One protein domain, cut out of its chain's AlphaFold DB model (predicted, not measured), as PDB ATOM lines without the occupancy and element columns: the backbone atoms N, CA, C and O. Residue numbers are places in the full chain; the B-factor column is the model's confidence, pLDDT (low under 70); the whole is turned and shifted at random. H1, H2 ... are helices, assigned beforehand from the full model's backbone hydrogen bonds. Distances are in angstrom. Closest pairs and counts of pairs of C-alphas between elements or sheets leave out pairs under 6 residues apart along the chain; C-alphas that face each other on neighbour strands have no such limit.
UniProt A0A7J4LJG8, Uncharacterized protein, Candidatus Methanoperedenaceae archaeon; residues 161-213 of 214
ATOM      1  N   ALA A 161     107.867 146.167 137.208       67.31
ATOM      2  CA  ALA A 161     108.473 146.927 138.298       67.31
ATOM      3  C   ALA A 161     107.738 146.787 139.653       67.31
ATOM      4  O   ALA A 161     108.396 146.442 140.640       67.31
ATOM      5  N   PRO A 162     106.404 146.973 139.758       68.69
ATOM      6  CA  PRO A 162     105.696 146.805 141.028       68.69
ATOM      7  C   PRO A 162     105.666 145.354 141.529       68.69
ATOM      8  O   PRO A 162     105.653 145.134 142.740       68.69
ATOM      9  N   ILE A 163     105.662 144.363 140.632       66.94
ATOM     10  CA  ILE A 163     105.627 142.937 140.999       66.94
ATOM     11  C   ILE A 163     106.995 142.503 141.534       66.94
ATOM     12  O   ILE A 163     107.080 141.857 142.577       66.94
ATOM     13  N   LEU A 164     108.064 142.931 140.864       66.62
ATOM     14  CA  LEU A 164     109.437 142.650 141.258       66.62
ATOM     15  C   LEU A 164     109.784 143.319 142.598       66.62
ATOM     16  O   LEU A 164     110.349 142.676 143.481       66.62
ATOM     17  N   TYR A 165     109.370 144.575 142.806       75.19
ATOM     18  CA  TYR A 165     109.584 145.282 144.074       75.19
ATOM     19  C   TYR A 165     108.893 144.591 145.260       75.19
ATOM     20  O   TYR A 165     109.501 144.430 146.318       75.19
ATOM     21  N   ARG A 166     107.648 144.121 145.082       77.56
ATOM     22  CA  ARG A 166     106.893 143.414 146.133       77.56
ATOM     23  C   ARG A 166     107.545 142.100 146.569       77.56
ATOM     24  O   ARG A 166     107.312 141.673 147.696       77.56
ATOM     25  N   LEU A 167     108.350 141.480 145.707       74.56
ATOM     26  CA  LEU A 167     109.012 140.204 145.981       74.56
ATOM     27  C   LEU A 167     110.444 140.400 146.509       74.56
ATOM     28  O   LEU A 167     110.855 139.709 147.436       74.56
ATOM     29  N   ILE A 168     111.176 141.394 145.995       80.31
ATOM     30  CA  ILE A 168     112.555 141.694 146.417       80.31
ATOM     31  C   ILE A 168     112.605 142.398 147.779       80.31
ATOM     32  O   ILE A 168     113.467 142.080 148.598       80.31
ATOM     33  N   ALA A 169     111.688 143.330 148.057       80.44
ATOM     34  CA  ALA A 169     111.691 144.098 149.303       80.44
ATOM     35  C   ALA A 169     111.643 143.233 150.585       80.44
ATOM     36  O   ALA A 169     112.501 143.429 151.449       80.44
ATOM     37  N   PRO A 170     110.726 142.253 150.744       82.88
ATOM     38  CA  PRO A 170     110.685 141.435 151.960       82.88
ATOM     39  C   PRO A 170     111.927 140.548 152.110       82.88
ATOM     40  O   PRO A 170     112.411 140.337 153.220       82.88
ATOM     41  N   VAL A 171     112.480 140.075 150.995       84.75
ATOM     42  CA  VAL A 171     113.685 139.241 150.963       84.75
ATOM     43  C   VAL A 171     114.917 140.040 151.385       84.75
ATOM     44  O   VAL A 171     115.710 139.570 152.198       84.75
ATOM     45  N   ALA A 172     115.064 141.268 150.884       84.06
ATOM     46  CA  ALA A 172     116.156 142.156 151.268       84.06
ATOM     47  C   ALA A 172     116.095 142.516 152.762       84.06
ATOM     48  O   ALA A 172     117.122 142.500 153.442       84.06
ATOM     49  N   VAL A 173     114.894 142.773 153.295       87.88
ATOM     50  CA  VAL A 173     114.687 143.018 154.731       87.88
ATOM     51  C   VAL A 173     115.046 141.781 155.558       87.88
ATOM     52  O   VAL A 173     115.758 141.905 156.552       87.88
ATOM     53  N   LEU A 174     114.629 140.584 155.131       86.50
ATOM     54  CA  LEU A 174     114.970 139.330 155.805       86.50
ATOM     55  C   LEU A 174     116.489 139.098 155.847       86.50
ATOM     56  O   LEU A 174     117.029 138.763 156.899       86.50
ATOM     57  N   LEU A 175     117.190 139.322 154.731       85.94
ATOM     58  CA  LEU A 175     118.649 139.203 154.670       85.94
ATOM     59  C   LEU A 175     119.352 140.222 155.572       85.94
ATOM     60  O   LEU A 175     120.331 139.878 156.232       85.94
ATOM     61  N   LEU A 176     118.838 141.452 155.652       87.50
ATOM     62  CA  LEU A 176     119.384 142.485 156.532       87.50
ATOM     63  C   LEU A 176     119.204 142.114 158.010       87.50
ATOM     64  O   LEU A 176     120.141 142.263 158.794       87.50
ATOM     65  N   ILE A 177     118.046 141.559 158.383       86.25
ATOM     66  CA  ILE A 177     117.794 141.041 159.736       86.25
ATOM     67  C   ILE A 177     118.755 139.892 160.053       86.25
ATOM     68  O   ILE A 177     119.410 139.921 161.094       86.25
ATOM     69  N   LEU A 178     118.899 138.912 159.155       81.50
ATOM     70  CA  LEU A 178     119.824 137.787 159.341       81.50
ATOM     71  C   LEU A 178     121.278 138.258 159.475       81.50
ATOM     72  O   LEU A 178     122.019 137.750 160.317       81.50
ATOM     73  N   PHE A 179     121.679 139.266 158.702       84.12
ATOM     74  CA  PHE A 179     123.004 139.869 158.795       84.12
ATOM     75  C   PHE A 179     123.218 140.604 160.128       84.12
ATOM     76  O   PHE A 179     124.251 140.420 160.775       84.12
ATOM     77  N   ALA A 180     122.240 141.393 160.582       83.81
ATOM     78  CA  ALA A 180     122.300 142.071 161.877       83.81
ATOM     79  C   ALA A 180     122.394 141.061 163.033       83.81
ATOM     80  O   ALA A 180     123.233 141.203 163.925       83.81
ATOM     81  N   VAL A 181     121.596 139.992 162.970       81.50
ATOM     82  CA  VAL A 181     121.609 138.887 163.934       81.50
ATOM     83  C   VAL A 181     122.951 138.141 163.913       81.50
ATOM     84  O   VAL A 181     123.501 137.860 164.975       81.50
ATOM     85  N   SER A 182     123.558 137.904 162.744       79.94
ATOM     86  CA  SER A 182     124.921 137.346 162.658       79.94
ATOM     87  C   SER A 182     125.943 138.214 163.401       79.94
ATOM     88  O   SER A 182     126.792 137.679 164.118       79.94
ATOM     89  N   LYS A 183     125.854 139.547 163.301       81.50
ATOM     90  CA  LYS A 183     126.788 140.460 163.982       81.50
ATOM     91  C   LYS A 183     126.631 140.471 165.505       81.50
ATOM     92  O   LYS A 183     127.636 140.587 166.204       81.50
ATOM     93  N   LEU A 184     125.410 140.289 166.010       81.88
ATOM     94  CA  LEU A 184     125.116 140.221 167.448       81.88
ATOM     95  C   LEU A 184     125.711 138.979 168.130       81.88
ATOM     96  O   LEU A 184     126.084 139.043 169.297       81.88
ATOM     97  N   PHE A 185     125.855 137.868 167.406       79.44
ATOM     98  CA  PHE A 185     126.281 136.576 167.963       79.44
ATOM     99  C   PHE A 185     127.618 136.086 167.386       79.44
ATOM    100  O   PHE A 185     127.838 134.892 167.177       79.44
ATOM    101  N   THR A 186     128.547 137.008 167.127       75.50
ATOM    102  CA  THR A 186     129.887 136.710 166.575       75.50
ATOM    103  C   THR A 186     130.742 135.812 167.468       75.50
ATOM    104  O   THR A 186     131.634 135.132 166.974       75.50
ATOM    105  N   SER A 187     130.453 135.766 168.769       75.94
ATOM    106  CA  SER A 187     131.205 134.964 169.742       75.94
ATOM    107  C   SER A 187     130.762 133.496 169.821       75.94
ATOM    108  O   SER A 187     131.416 132.707 170.496       75.94
ATOM    109  N   VAL A 188     129.669 133.108 169.146       83.50
ATOM    110  CA  VAL A 188     129.126 131.739 169.192       83.50
ATOM    111  C   VAL A 188     129.234 131.087 167.805       83.50
ATOM    112  O   VAL A 188     128.380 131.323 166.947       83.50
ATOM    113  N   PRO A 189     130.251 130.244 167.548       77.88
ATOM    114  CA  PRO A 189     130.503 129.689 166.214       77.88
ATOM    115  C   PRO A 189     129.379 128.772 165.711       77.88
ATOM    116  O   PRO A 189     129.071 128.772 164.522       77.88
ATOM    117  N   GLN A 190     128.702 128.047 166.608       82.62
ATOM    118  CA  GLN A 190     127.538 127.223 166.251       82.62
ATOM    119  C   GLN A 190     126.393 128.072 165.682       82.62
ATOM    120  O   GLN A 190     125.736 127.673 164.727       82.62
ATOM    121  N   PHE A 191     126.189 129.276 166.218       80.81
ATOM    122  CA  PHE A 191     125.147 130.179 165.744       80.81
ATOM    123  C   PHE A 191     125.455 130.727 164.344       80.81
ATOM    124  O   PHE A 191     124.567 130.797 163.498       80.81
ATOM    125  N   GLN A 192     126.726 131.033 164.060       77.00
ATOM    126  CA  GLN A 192     127.158 131.473 162.728       77.00
ATOM    127  C   GLN A 192     126.902 130.409 161.654       77.00
ATOM    128  O   GLN A 192     126.495 130.750 160.545       77.00
ATOM    129  N   PHE A 193     127.072 129.125 161.993       83.56
ATOM    130  CA  PHE A 193     126.743 128.019 161.093       83.56
ATOM    131  C   PHE A 193     125.252 128.012 160.724       83.56
ATOM    132  O   PHE A 193     124.914 127.980 159.543       83.56
ATOM    133  N   TYR A 194     124.354 128.121 161.709       85.38
ATOM    134  CA  TYR A 194     122.912 128.144 161.441       85.38
ATOM    135  C   TYR A 194     122.479 129.369 160.630       85.38
ATOM    136  O   TYR A 194     121.652 129.241 159.727       85.38
ATOM    137  N   VAL A 195     123.064 130.544 160.892       83.50
ATOM    138  CA  VAL A 195     122.774 131.749 160.102       83.50
ATOM    139  C   VAL A 195     123.260 131.596 158.657       83.50
ATOM    140  O   VAL A 195     122.528 131.948 157.734       83.50
ATOM    141  N   ALA A 196     124.444 131.016 158.436       82.44
ATOM    142  CA  ALA A 196     124.963 130.760 157.092       82.44
ATOM    143  C   ALA A 196     124.075 129.785 156.297       82.44
ATOM    144  O   ALA A 196     123.762 130.054 155.137       82.44
ATOM    145  N   VAL A 197     123.608 128.702 156.933       89.00
ATOM    146  CA  VAL A 197     122.656 127.753 156.327       89.00
ATOM    147  C   VAL A 197     121.320 128.435 156.011       89.00
ATOM    148  O   VAL A 197     120.760 128.244 154.932       89.00
ATOM    149  N   GLY A 198     120.817 129.283 156.911       85.25
ATOM    150  CA  GLY A 198     119.600 130.061 156.666       85.25
ATOM    151  C   GLY A 198     119.729 130.974 155.443       85.25
ATOM    152  O   GLY A 198     118.858 130.975 154.574       85.25
ATOM    153  N   ILE A 199     120.849 131.695 155.324       84.62
ATOM    154  CA  ILE A 199     121.134 132.558 154.169       84.62
ATOM    155  C   ILE A 199     121.238 131.730 152.878       84.62
ATOM    156  O   ILE A 199     120.670 132.130 151.860       84.62
ATOM    157  N   SER A 200     121.900 130.566 152.901       87.88
ATOM    158  CA  SER A 200     122.031 129.731 151.699       87.88
ATOM    159  C   SER A 200     120.683 129.210 151.199       87.88
ATOM    160  O   SER A 200     120.455 129.186 149.992       87.88
ATOM    161  N   ILE A 201     119.770 128.841 152.106       89.56
ATOM    162  CA  ILE A 201     118.414 128.394 151.748       89.56
ATOM    163  C   ILE A 201     117.635 129.524 151.064       89.56
ATOM    164  O   ILE A 201     117.006 129.286 150.033       89.56
ATOM    165  N   VAL A 202     117.706 130.752 151.594       85.88
ATOM    166  CA  VAL A 202     117.035 131.930 151.011       85.88
ATOM    167  C   VAL A 202     117.579 132.243 149.613       85.88
ATOM    168  O   VAL A 202     116.811 132.490 148.688       85.88
ATOM    169  N   ILE A 203     118.899 132.188 149.424       85.25
ATOM    170  CA  ILE A 203     119.518 132.427 148.111       85.25
ATOM    171  C   ILE A 203     119.126 131.328 147.115       85.25
ATOM    172  O   ILE A 203     118.748 131.627 145.983       85.25
ATOM    173  N   PHE A 204     119.178 130.061 147.527       90.12
ATOM    174  CA  PHE A 204     118.835 128.939 146.655       90.12
ATOM    175  C   PHE A 204     117.364 128.970 146.227       90.12
ATOM    176  O   PHE A 204     117.056 128.745 145.058       90.12
ATOM    177  N   THR A 205     116.453 129.313 147.142       85.50
ATOM    178  CA  THR A 205     115.025 129.466 146.817       85.50
ATOM    179  C   THR A 205     114.767 130.617 145.848       85.50
ATOM    180  O   THR A 205     113.964 130.451 144.932       85.50
ATOM    181  N   LEU A 206     115.477 131.744 145.968       82.81
ATOM    182  CA  LEU A 206     115.400 132.834 144.984       82.81
ATOM    183  C   LEU A 206     115.881 132.409 143.598       82.81
ATOM    184  O   LEU A 206     115.231 132.730 142.606       82.81
ATOM    185  N   LEU A 207     116.999 131.684 143.524       84.50
ATOM    186  CA  LEU A 207     117.533 131.188 142.254       84.50
ATOM    187  C   LEU A 207     116.571 130.192 141.603       84.50
ATOM    188  O   LEU A 207     116.236 130.346 140.431       84.50
ATOM    189  N   ALA A 208     116.068 129.220 142.367       84.38
ATOM    190  CA  ALA A 208     115.086 128.251 141.884       84.38
ATOM    191  C   ALA A 208     113.791 128.931 141.403       84.38
ATOM    192  O   ALA A 208     113.246 128.581 140.355       84.38
ATOM    193  N   PHE A 209     113.318 129.953 142.123       79.81
ATOM    194  CA  PHE A 209     112.178 130.757 141.687       79.81
ATOM    195  C   PHE A 209     112.475 131.537 140.393       79.81
ATOM    196  O   PHE A 209     111.627 131.603 139.510       79.81
ATOM    197  N   GLY A 210     113.689 132.074 140.238       75.69
ATOM    198  CA  GLY A 210     114.125 132.730 139.003       75.69
ATOM    199  C   GLY A 210     114.110 131.797 137.787       75.69
ATOM    200  O   GLY A 210     113.605 132.178 136.737       75.69
ATOM    201  N   PHE A 211     114.586 130.557 137.937       76.06
ATOM    202  CA  PHE A 211     114.605 129.565 136.852       76.06
ATOM    203  C   PHE A 211     113.226 129.016 136.474       76.06
ATOM    204  O   PHE A 211     113.049 128.544 135.360       76.06
ATOM    205  N   THR A 212     112.244 129.065 137.377       73.38
ATOM    206  CA  THR A 212     110.874 128.593 137.090       73.38
ATOM    207  C   THR A 212     109.997 129.646 136.412       73.38
ATOM    208  O   THR A 212     108.880 129.338 135.997       73.38
ATOM    209  N   LYS A 213     110.466 130.894 136.328       59.38
ATOM    210  CA  LYS A 213     109.727 132.034 135.767       59.38
ATOM    211  C   LYS A 213     110.351 132.608 134.488       59.38
ATOM    212  O   LYS A 213     109.802 133.584 133.975       59.38
TER     213      LYS A 213
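Overview. This is residues 161 to 213 of the 214 residues of an uncharacterized protein of Candidatus Methanoperedenaceae archaeon (UniProt A0A7J4LJG8). Two long helices, H1 and H2, make a helical hairpin, side by side and joined by a tight turn at one end. They stand close near that turn and spread toward their other ends, where residues 161 to 166 and 207 to 213 stand free. The printed part has 53 residues, with two named helices, H1 then H2, and no named strand; the class is all helix. The whole is loose, with a radius of gyration of the C-alphas of 13.2 A, and a rod spanning 40 by 19 by 7 A.

Arrangement. H1, residues 161 to 184, touches H2, residues 189 to 212, with residues 175 to 182 alone, and H2 touches it with residues 191 to 199 alone. Their closest C-alphas, those of Ser 182 and Gln 192, are 6.3 A apart. They run opposite ways at a shallow tilt of 12 degrees. In H2 every O i to N i+4 pair is within hydrogen-bond range; in H1, 18 of 20 are.

Along the chain. H1 measures 34.2 A from C-alpha 161 at (108.473, 146.927, 138.298) to C-alpha 184, with a kink of 27 degrees near residue 168. H2 measures 35.1 A and ends at C-alpha 212 at (110.874, 128.593, 137.090).

Size, cuts and confidence. The two C-alphas farthest apart, those of Ala 161 and Ser 187, are 40.6 A apart. The printed part has no cut. The pLDDT is under 70 at residues 161 to 164 and 213.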